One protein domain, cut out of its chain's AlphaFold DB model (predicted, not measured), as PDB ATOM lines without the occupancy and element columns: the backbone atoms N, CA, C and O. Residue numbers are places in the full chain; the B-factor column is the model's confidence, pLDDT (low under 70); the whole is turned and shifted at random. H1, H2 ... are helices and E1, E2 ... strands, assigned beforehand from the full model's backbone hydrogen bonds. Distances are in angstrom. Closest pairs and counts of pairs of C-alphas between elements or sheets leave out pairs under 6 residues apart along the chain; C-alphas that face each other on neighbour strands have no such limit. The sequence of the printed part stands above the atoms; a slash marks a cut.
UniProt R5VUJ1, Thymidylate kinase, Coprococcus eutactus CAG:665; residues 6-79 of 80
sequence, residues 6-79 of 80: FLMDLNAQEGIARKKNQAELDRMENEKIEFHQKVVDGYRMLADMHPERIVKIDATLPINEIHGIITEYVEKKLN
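What this domain is: This is residues 6 to 79 of the 80 residues of the protein "Thymidylate kinase" of Coprococcus eutactus CAG:665 (UniProt R5VUJ1). A small parallel sheet of two short strands, E1 and E2, sits in the middle between two long helices, with residues 40 to 48 of H2 on one side of it and residues 65 to 73 of H3 on the other. H1 and the loop of residues 21 to 32 lie at the end of the model where H2 begins, and residues 74 to 79 stick out free at the other end. The printed part has 74 residues, with three named helices and two named strands in the order E1, H1, H2, E2, H3, and its class is mostly helix. The whole is loose, with a radius of gyration of the C-alphas of 14.2 A, and only just elongated, with spans of 42 by 28 by 17 A.

Where its parts are: E1 is residues 6 to 9, and C-alpha 6 stands at (-45.625, 10.732, 5.853). H1 is residues 12 to 20, 12.4 A from first to last C-alpha. H2, the longest helix, is residues 33 to 49 and measures 24.4 A; its C-alpha 33 stands at (-31.079, 16.180, -11.000). E2 is residues 54 to 58, 12.9 A long. H3 is residues 63 to 78, 22.4 A long, and its C-alpha 78 stands at (-54.431, 7.085, 18.086).

How they stand to each other: E1 and E2 are parallel neighbours, with 38 degrees between their directions. The C-alphas of Leu 7 and Lys 56 face each other at 4.8 A, and N 9 and O 57 are within hydrogen-bond range at 2.8 A, as are N 57 and O 7 at 2.8 A. E1, H1, H2 and E2 form a strand-helix-strand unit, two parallel neighbour strands with helices between them along the chain, and its crossover is right-handed. The closest C-alphas of E1 and H2 are those of Leu 7 and Tyr 43, 7.5 A apart. Those of H2 and E2 are Ala 47 and Ile 54, at 5.1 A. For E2 and H3 the closest are the C-alphas of Ile 57 and Ile 66, at 7.2 A. H1 and H2 touch, H2 with residues 33 to 40 alone; their closest C-alphas are those of Ala 12 and His 36, 5.5 A apart. They run opposite ways at a steep tilt of 63 degrees. H3 is apart from H1 and from H2. In H1, H2 and H3 every O i to N i+4 pair is within hydrogen-bond range.

The domain as a whole: The two C-alphas farthest apart are those of Lys 32 and Asn 79, at 43.2 A. The printed part has no cut. The link from H1 to H2, residues 21 to 32, is long; the links E1 to H1, H2 to E2 and E2 to H3 are tight. The mean pLDDT of the printed part is 95.4, and no printed residue is under 70.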
ATOM      1  N   PHE A   6     -45.532   9.358   6.329       98.38
ATOM      2  CA  PHE A   6     -45.625  10.732   5.853       98.38
ATOM      3  C   PHE A   6     -44.608  10.951   4.740       98.38
ATOM      4  O   PHE A   6     -43.402  10.824   4.957       98.38
ATOM      5  N   LEU A   7     -45.099  11.254   3.542       98.44
ATOM      6  CA  LEU A   7     -44.269  11.663   2.421       98.44
ATOM      7  C   LEU A   7     -44.199  13.187   2.404       98.44
ATOM      8  O   LEU A   7     -45.178  13.849   2.068       98.44
ATOM      9  N   MET A   8     -43.031  13.724   2.746       98.12
ATOM     10  CA  MET A   8     -42.729  15.150   2.626       98.12
ATOM     11  C   MET A   8     -42.505  15.464   1.145       98.12
ATOM     12  O   MET A   8     -41.412  15.251   0.620       98.12
ATOM     13  N   ASP A   9     -43.559  15.890   0.459       98.12
ATOM     14  CA  ASP A   9     -43.534  16.144  -0.974       98.12
ATOM     15  C   ASP A   9     -42.875  17.495  -1.260       98.12
ATOM     16  O   ASP A   9     -43.315  18.543  -0.784       98.12
ATOM     17  N   LEU A  10     -41.789  17.453  -2.028       97.25
ATOM     18  CA  LEU A  10     -41.012  18.612  -2.434       97.25
ATOM     19  C   LEU A  10     -40.381  18.340  -3.796       97.25
ATOM     20  O   LEU A  10     -39.958  17.219  -4.088       97.25
ATOM     21  N   ASN A  11     -40.256  19.377  -4.619       96.44
ATOM     22  CA  ASN A  11     -39.531  19.260  -5.878       96.44
ATOM     23  C   ASN A  11     -38.040  18.990  -5.626       96.44
ATOM     24  O   ASN A  11     -37.435  19.533  -4.697       96.44
ATOM     25  N   ALA A  12     -37.428  18.184  -6.496       95.69
ATOM     26  CA  ALA A  12     -36.037  17.758  -6.364       95.69
ATOM     27  C   ALA A  12     -35.061  18.944  -6.231       95.69
ATOM     28  O   ALA A  12     -34.163  18.931  -5.389       95.69
ATOM     29  N   GLN A  13     -35.267  19.994  -7.030       94.25
ATOM     30  CA  GLN A  13     -34.430  21.193  -7.048       94.25
ATOM     31  C   GLN A  13     -34.472  21.929  -5.703       94.25
ATOM     32  O   GLN A  13     -33.428  22.313  -5.176       94.25
ATOM     33  N   GLU A  14     -35.667  22.096  -5.132       95.00
ATOM     34  CA  GLU A  14     -35.857  22.756  -3.838       95.00
ATOM     35  C   GLU A  14     -35.240  21.935  -2.699       95.00
ATOM     36  O   GLU A  14     -34.564  22.494  -1.835       95.00
ATOM     37  N   GLY A  15     -35.403  20.608  -2.727       93.00
ATOM     38  CA  GLY A  15     -34.805  19.705  -1.741       93.00
ATOM     39  C   GLY A  15     -33.277  19.778  -1.723       93.00
ATOM     40  O   GLY A  15     -32.676  19.970  -0.663       93.00
ATOM     41  N   ILE A  16     -32.642  19.712  -2.897       92.44
ATOM     42  CA  ILE A  16     -31.181  19.835  -3.026       92.44
ATOM     43  C   ILE A  16     -30.711  21.224  -2.577       92.44
ATOM     44  O   ILE A  16     -29.708  21.333  -1.872       92.44
ATOM     45  N   ALA A  17     -31.430  22.291  -2.945       92.44
ATOM     46  CA  ALA A  17     -31.089  23.651  -2.530       92.44
ATOM     47  C   ALA A  17     -31.120  23.811  -1.000       92.44
ATOM     48  O   ALA A  17     -30.195  24.385  -0.427       92.44
ATOM     49  N   ARG A  18     -32.133  23.249  -0.323       92.06
ATOM     50  CA  ARG A  18     -32.205  23.237   1.148       92.06
ATOM     51  C   ARG A  18     -31.039  22.462   1.763       92.06
ATOM     52  O   ARG A  18     -30.409  22.962   2.691       92.06
ATOM     53  N   LYS A  19     -30.717  21.283   1.223       89.00
ATOM     54  CA  LYS A  19     -29.630  20.434   1.734       89.00
ATOM     55  C   LYS A  19     -28.260  21.105   1.614       89.00
ATOM     56  O   LYS A  19     -27.515  21.107   2.590       89.00
ATOM     57  N   LYS A  20     -27.976  21.752   0.475       88.56
ATOM     58  CA  LYS A  20     -26.740  22.529   0.250       88.56
ATOM     59  C   LYS A  20     -26.520  23.626   1.294       88.56
ATOM     60  O   LYS A  20     -25.383  23.901   1.649       88.56
ATOM     61  N   ASN A  21     -27.596  24.241   1.784       87.75
ATOM     62  CA  ASN A  21     -27.518  25.278   2.815       87.75
ATOM     63  C   ASN A  21     -27.339  24.714   4.234       87.75
ATOM     64  O   ASN A  21     -27.068  25.480   5.155       87.75
ATOM     65  N   GLN A  22     -27.518  23.404   4.428       86.81
ATOM     66  CA  GLN A  22     -27.488  22.764   5.743       86.81
ATOM     67  C   GLN A  22     -26.199  21.973   5.991       86.81
ATOM     68  O   GLN A  22     -25.709  21.961   7.119       86.81
ATOM     69  N   ALA A  23     -25.675  21.277   4.978       85.88
ATOM     70  CA  ALA A  23     -24.518  20.394   5.122       85.88
ATOM     71  C   ALA A  23     -23.808  20.149   3.782       85.88
ATOM     72  O   ALA A  23     -24.358  20.422   2.712       85.88
ATOM     73  N   GLU A  24     -22.602  19.575   3.847       88.12
ATOM     74  CA  GLU A  24     -21.961  19.012   2.659       88.12
ATOM     75  C   GLU A  24     -22.808  17.884   2.061       88.12
ATOM     76  O   GLU A  24     -23.450  17.113   2.781       88.12
ATOM     77  N   LEU A  25     -22.822  17.822   0.729       86.38
ATOM     78  CA  LEU A  25     -23.590  16.837  -0.024       86.38
ATOM     79  C   LEU A  25     -22.867  15.495  -0.038       86.38
ATOM     80  O   LEU A  25     -21.682  15.436  -0.377       86.38
ATOM     81  N   ASP A  26     -23.589  14.418   0.262       88.88
ATOM     82  CA  ASP A  26     -23.039  13.075   0.185       88.88
ATOM     83  C   ASP A  26     -23.111  12.506  -1.244       88.88
ATOM     84  O   ASP A  26     -23.449  13.193  -2.215       88.88
ATOM     85  N   ARG A  27     -22.735  11.233  -1.412       91.69
ATOM     86  CA  ARG A  27     -22.741  10.569  -2.724       91.69
ATOM     87  C   ARG A  27     -24.113  10.634  -3.408       91.69
ATOM     88  O   ARG A  27     -24.155  10.774  -4.624       91.69
ATOM     89  N   MET A  28     -25.202  10.496  -2.655       87.06
ATOM     90  CA  MET A  28     -26.564  10.485  -3.182       87.06
ATOM     91  C   MET A  28     -27.017  11.881  -3.594       87.06
ATOM     92  O   MET A  28     -27.656  12.001  -4.631       87.06
ATOM     93  N   GLU A  29     -26.676  12.935  -2.849       87.25
ATOM     94  CA  GLU A  29     -27.047  14.305  -3.243       87.25
ATOM     95  C   GLU A  29     -26.181  14.904  -4.355       87.25
ATOM     96  O   GLU A  29     -26.543  15.931  -4.931       87.25
ATOM     97  N   ASN A  30     -25.057  14.264  -4.678       88.25
ATOM     98  CA  ASN A  30     -24.237  14.599  -5.841       88.25
ATOM     99  C   ASN A  30     -24.684  13.893  -7.136       88.25
ATOM    100  O   ASN A  30     -24.073  14.105  -8.188       88.25
ATOM    101  N   GLU A  31     -25.728  13.061  -7.088       94.69
ATOM    102  CA  GLU A  31     -26.327  12.496  -8.296       94.69
ATOM    103  C   GLU A  31     -26.954  13.588  -9.178       94.69
ATOM    104  O   GLU A  31     -27.196  14.729  -8.776       94.69
ATOM    105  N   LYS A  32     -27.216  13.244 -10.441       93.88
ATOM    106  CA  LYS A  32     -27.812  14.201 -11.379       93.88
ATOM    107  C   LYS A  32     -29.251  14.538 -10.987       93.88
ATOM    108  O   LYS A  32     -29.972  13.700 -10.448       93.88
ATOM    109  N   ILE A  33     -29.718  15.736 -11.337       94.31
ATOM    110  CA  ILE A  33     -31.079  16.180 -11.000       94.31
ATOM    111  C   ILE A  33     -32.165  15.224 -11.523       94.31
ATOM    112  O   ILE A  33     -33.178  15.024 -10.858       94.31
ATOM    113  N   GLU A  34     -31.941  14.563 -12.661       96.75
ATOM    114  CA  GLU A  34     -32.873  13.587 -13.231       96.75
ATOM    115  C   GLU A  34     -33.028  12.339 -12.355       96.75
ATOM    116  O   GLU A  34     -34.089  11.715 -12.356       96.75
ATOM    117  N   PHE A  35     -31.990  11.963 -11.600       96.38
ATOM    118  CA  PHE A  35     -32.084  10.891 -10.612       96.38
ATOM    119  C   PHE A  35     -33.040  11.298  -9.490       96.38
ATOM    120  O   PHE A  35     -33.987  10.572  -9.193       96.38
ATOM    121  N   HIS A  36     -32.856  12.494  -8.931       96.31
ATOM    122  CA  HIS A  36     -33.717  13.006  -7.867       96.31
ATOM    123  C   HIS A  36     -35.166  13.202  -8.323       96.31
ATOM    124  O   HIS A  36     -36.082  12.878  -7.572       96.31
ATOM    125  N   GLN A  37     -35.387  13.653  -9.563       97.25
ATOM    126  CA  GLN A  37     -36.736  13.760 -10.123       97.25
ATOM    127  C   GLN A  37     -37.430  12.393 -10.175       97.25
ATOM    128  O   GLN A  37     -38.553  12.259  -9.701       97.25
ATOM    129  N   LYS A  38     -36.734  11.349 -10.651       97.94
ATOM    130  CA  LYS A  38     -37.273   9.977 -10.661       97.94
ATOM    131  C   LYS A  38     -37.594   9.460  -9.259       97.94
ATOM    132  O   LYS A  38     -38.568   8.731  -9.094       97.94
ATOM    133  N   VAL A  39     -36.787   9.816  -8.258       97.00
ATOM    134  CA  VAL A  39     -37.045   9.452  -6.855       97.00
ATOM    135  C   VAL A  39     -38.326  10.119  -6.350       97.00
ATOM    136  O   VAL A  39     -39.180   9.432  -5.792       97.00
ATOM    137  N   VAL A  40     -38.491  11.425  -6.589       97.88
ATOM    138  CA  VAL A  40     -39.716  12.166  -6.237       97.88
ATOM    139  C   VAL A  40     -40.940  11.540  -6.906       97.88
ATOM    140  O   VAL A  40     -41.917  11.222  -6.229       97.88
ATOM    141  N   ASP A  41     -40.866  11.285  -8.212       98.25
ATOM    142  CA  ASP A  41     -41.972  10.702  -8.976       98.25
ATOM    143  C   ASP A  41     -42.325   9.290  -8.475       98.25
ATOM    144  O   ASP A  41     -43.499   8.954  -8.323       98.25
ATOM    145  N   GLY A  42     -41.317   8.477  -8.138       98.50
ATOM    146  CA  GLY A  42     -41.514   7.147  -7.564       98.50
ATOM    147  C   GLY A  42     -42.237   7.180  -6.215       98.50
ATOM    148  O   GLY A  42     -43.163   6.398  -5.994       98.50
ATOM    149  N   TYR A  43     -41.872   8.107  -5.326       98.38
ATOM    150  CA  TYR A  43     -42.570   8.273  -4.048       98.38
ATOM    151  C   TYR A  43     -43.995   8.804  -4.215       98.38
ATOM    152  O   TYR A  43     -44.899   8.321  -3.532       98.38
ATOM    153  N   ARG A  44     -44.224   9.743  -5.141       98.38
ATOM    154  CA  ARG A  44     -45.576  10.224  -5.466       98.38
ATOM    155  C   ARG A  44     -46.459   9.088  -5.979       98.38
ATOM    156  O   ARG A  44     -47.564   8.915  -5.473       98.38
ATOM    157  N   MET A  45     -45.934   8.250  -6.874       98.62
ATOM    158  CA  MET A  45     -46.632   7.057  -7.359       98.62
ATOM    159  C   MET A  45     -46.959   6.081  -6.220       98.62
ATOM    160  O   MET A  45     -48.071   5.566  -6.153       98.62
ATOM    161  N   LEU A  46     -46.023   5.836  -5.293       98.19
ATOM    162  CA  LEU A  46     -46.289   5.005  -4.111       98.19
ATOM    163  C   LEU A  46     -47.411   5.584  -3.243       98.19
ATOM    164  O   LEU A  46     -48.244   4.817  -2.762       98.19
ATOM    165  N   ALA A  47     -47.435   6.903  -3.043       98.19
ATOM    166  CA  ALA A  47     -48.485   7.563  -2.272       98.19
ATOM    167  C   ALA A  47     -49.857   7.434  -2.942       98.19
ATOM    168  O   ALA A  47     -50.842   7.164  -2.260       98.19
ATOM    169  N   ASP A  48     -49.908   7.548  -4.270       98.00
ATOM    170  CA  ASP A  48     -51.146   7.403  -5.038       98.00
ATOM    171  C   ASP A  48     -51.649   5.948  -5.065       98.00
ATOM    172  O   ASP A  48     -52.856   5.712  -5.077       98.00
ATOM    173  N   MET A  49     -50.745   4.960  -5.034       98.19
ATOM    174  CA  MET A  49     -51.099   3.535  -4.947       98.19
ATOM    175  C   MET A  49     -51.511   3.088  -3.538       98.19
ATOM    176  O   MET A  49     -52.191   2.072  -3.405       98.19
ATOM    177  N   HIS A  50     -51.075   3.806  -2.500       97.75
ATOM    178  CA  HIS A  50     -51.302   3.447  -1.098       97.75
ATOM    179  C   HIS A  50     -51.850   4.609  -0.248       97.75
ATOM    180  O   HIS A  50     -51.278   4.920   0.810       97.75
ATOM    181  N   PRO A  51     -52.947   5.265  -0.672       96.94
ATOM    182  CA  PRO A  51     -53.493   6.431   0.019       96.94
ATOM    183  C   PRO A  51     -54.022   6.104   1.425       96.94
ATOM    184  O   PRO A  51     -54.182   6.997   2.250       96.94
ATOM    185  N   GLU A  52     -54.271   4.828   1.734       96.12
ATOM    186  CA  GLU A  52     -54.726   4.363   3.047       96.12
ATOM    187  C   GLU A  52     -53.667   4.487   4.151       96.12
ATOM    188  O   GLU A  52     -54.003   4.506   5.336       96.12
ATOM    189  N   ARG A  53     -52.385   4.534   3.771       96.12
ATOM    190  CA  ARG A  53     -51.256   4.509   4.714       96.12
ATOM    191  C   ARG A  53     -50.169   5.532   4.406       96.12
ATOM    192  O   ARG A  53     -49.356   5.793   5.288       96.12
ATOM    193  N   ILE A  54     -50.111   6.079   3.190       98.25
ATOM    194  CA  ILE A  54     -49.145   7.113   2.813       98.25
ATOM    195  C   ILE A  54     -49.865   8.452   2.685       98.25
ATOM    196  O   ILE A  54     -50.673   8.661   1.785       98.25
ATOM    197  N   VAL A  55     -49.520   9.378   3.572       97.62
ATOM    198  CA  VAL A  55     -50.038  10.743   3.585       97.62
ATOM    199  C   VAL A  55     -49.005  11.648   2.919       97.62
ATOM    200  O   VAL A  55     -47.897  11.801   3.432       97.62
ATOM    201  N   LYS A  56     -49.351  12.245   1.772       97.81
ATOM    202  CA  LYS A  56     -48.549  13.324   1.170       97.81
ATOM    203  C   LYS A  56     -48.747  14.609   1.961       97.81
ATOM    204  O   LYS A  56     -49.881  15.025   2.182       97.81
ATOM    205  N   ILE A  57     -47.643  15.240   2.335       98.31
ATOM    206  CA  ILE A  57     -47.608  16.547   2.983       98.31
ATOM    207  C   ILE A  57     -46.819  17.487   2.088       98.31
ATOM    208  O   ILE A  57     -45.689  17.175   1.721       98.31
ATOM    209  N   ASP A  58     -47.404  18.635   1.767       98.00
ATOM    210  CA  ASP A  58     -46.705  19.704   1.062       98.00
ATOM    211  C   ASP A  58     -45.579  20.262   1.947       98.00
ATOM    212  O   ASP A  58     -45.821  20.938   2.950       98.00
ATOM    213  N   ALA A  59     -44.332  19.965   1.583       97.81
ATOM    214  CA  ALA A  59     -43.158  20.390   2.336       97.81
ATOM    215  C   ALA A  59     -42.681  21.811   1.967       97.81
ATOM    216  O   ALA A  59     -41.603  22.239   2.407       97.81
ATOM    217  N   THR A  60     -43.448  22.549   1.155       97.06
ATOM    218  CA  THR A  60     -43.242  23.987   0.909       97.06
ATOM    219  C   THR A  60     -43.839  24.859   2.014       97.06
ATOM    220  O   THR A  60     -43.405  25.999   2.186       97.06
ATOM    221  N   LEU A  61     -44.765  24.310   2.807       97.69
ATOM    222  CA  LEU A  61     -45.404  25.001   3.922       97.69
ATOM    223  C   LEU A  61     -44.421  25.327   5.066       97.69
ATOM    224  O   LEU A  61     -43.388  24.663   5.230       97.69
ATOM    225  N   PRO A  62     -44.740  26.325   5.911       97.62
ATOM    226  CA  PRO A  62     -43.994  26.594   7.135       97.62
ATOM    227  C   PRO A  62     -43.944  25.382   8.075       97.62
ATOM    228  O   PRO A  62     -44.908  24.631   8.210       97.62
ATOM    229  N   ILE A  63     -42.835  25.243   8.812       96.88
ATOM    230  CA  ILE A  63     -42.598  24.117   9.737       96.88
ATOM    231  C   ILE A  63     -43.749  23.934  10.740       96.88
ATOM    232  O   ILE A  63     -44.141  22.803  11.011       96.88
ATOM    233  N   ASN A  64     -44.311  25.026  11.268       98.31
ATOM    234  CA  ASN A  64     -45.413  24.956  12.234       98.31
ATOM    235  C   ASN A  64     -46.708  24.405  11.618       98.31
ATOM    236  O   ASN A  64     -47.436  23.683  12.292       98.31
ATOM    237  N   GLU A  65     -46.984  24.707  10.348       98.50
ATOM    238  CA  GLU A  65     -48.154  24.172   9.641       98.50
ATOM    239  C   GLU A  65     -47.974  22.681   9.350       98.50
ATOM    240  O   GLU A  65     -48.852  21.881   9.662       98.50
ATOM    241  N   ILE A  66     -46.794  22.292   8.855       98.44
ATOM    242  CA  ILE A  66     -46.419  20.885   8.658       98.44
ATOM    243  C   ILE A  66     -46.553  20.100   9.968       98.44
ATOM    244  O   ILE A  66     -47.117  19.007   9.981       98.44
ATOM    245  N   HIS A  67     -46.052  20.654  11.075       98.56
ATOM    246  CA  HIS A  67     -46.164  20.040  12.394       98.56
ATOM    247  C   HIS A  67     -47.628  19.840  12.808       98.56
ATOM    248  O   HIS A  67     -47.981  18.746  13.239       98.56
ATOM    249  N   GLY A  68     -48.475  20.860  12.634       98.50
ATOM    250  CA  GLY A  68     -49.907  20.770  12.924       98.50
ATOM    251  C   GLY A  68     -50.598  19.662  12.129       98.50
ATOM    252  O   GLY A  68     -51.282  18.830  12.717       98.50
ATOM    253  N   ILE A  69     -50.335  19.590  10.819       98.25
ATOM    254  CA  ILE A  69     -50.869  18.540   9.939       98.25
ATOM    255  C   ILE A  69     -50.463  17.152  10.452       98.25
ATOM    256  O   ILE A  69     -51.313  16.281  10.619       98.25
ATOM    257  N   ILE A  70     -49.171  16.927  10.718       98.12
ATOM    258  CA  ILE A  70     -48.675  15.622  11.185       98.12
ATOM    259  C   ILE A  70     -49.342  15.227  12.504       98.12
ATOM    260  O   ILE A  70     -49.810  14.094  12.630       98.12
ATOM    261  N   THR A  71     -49.391  16.144  13.471       98.12
ATOM    262  CA  THR A  71     -49.977  15.883  14.789       98.12
ATOM    263  C   THR A  71     -51.458  15.524  14.672       98.12
ATOM    264  O   THR A  71     -51.859  14.509  15.231       98.12
ATOM    265  N   GLU A  72     -52.235  16.240  13.852       97.56
ATOM    266  CA  GLU A  72     -53.653  15.930  13.610       97.56
ATOM    267  C   GLU A  72     -53.845  14.506  13.051       97.56
ATOM    268  O   GLU A  72     -54.699  13.747  13.520       97.56
ATOM    269  N   TYR A  73     -53.023  14.096  12.076       96.50
ATOM    270  CA  TYR A  73     -53.069  12.732  11.538       96.50
ATOM    271  C   TYR A  73     -52.737  11.675  12.597       96.50
ATOM    272  O   TYR A  73     -53.381  10.621  12.637       96.50
ATOM    273  N   VAL A  74     -51.737  11.935  13.441       96.75
ATOM    274  CA  VAL A  74     -51.311  11.013  14.502       96.75
ATOM    275  C   VAL A  74     -52.374  10.905  15.594       96.75
ATOM    276  O   VAL A  74     -52.753   9.790  15.947       96.75
ATOM    277  N   GLU A  75     -52.902  12.024  16.089       97.38
ATOM    278  CA  GLU A  75     -53.966  12.059  17.101       97.38
ATOM    279  C   GLU A  75     -55.204  11.303  16.619       97.38
ATOM    280  O   GLU A  75     -55.684  10.390  17.296       97.38
ATOM    281  N   LYS A  76     -55.637  11.564  15.380       95.44
ATOM    282  CA  LYS A  76     -56.752  10.846  14.752       95.44
ATOM    283  C   LYS A  76     -56.505   9.341  14.649       95.44
ATOM    284  O   LYS A  76     -57.438   8.557  14.803       95.44
ATOM    285  N   LYS A  77     -55.271   8.912  14.370       92.50
ATOM    286  CA  LYS A  77     -54.914   7.483  14.290       92.50
ATOM    287  C   LYS A  77     -54.894   6.817  15.667       92.50
ATOM    288  O   LYS A  77     -55.208   5.631  15.759       92.50
ATOM    289  N   LEU A  78     -54.516   7.560  16.704       94.62
ATOM    290  CA  LEU A  78     -54.431   7.085  18.086       94.62
ATOM    291  C   LEU A  78     -55.748   7.234  18.867       94.62
ATOM    292  O   LEU A  78     -55.844   6.695  19.967       94.62
ATOM    293  N   ASN A  79     -56.764   7.881  18.285       92.19
ATOM    294  CA  ASN A  79     -58.030   8.239  18.937       92.19
ATOM    295  C   ASN A  79     -57.822   9.092  20.201       92.19
ATOM    296  O   ASN A  79     -58.427   8.817  21.241       92.19
TER     297      ASN A  79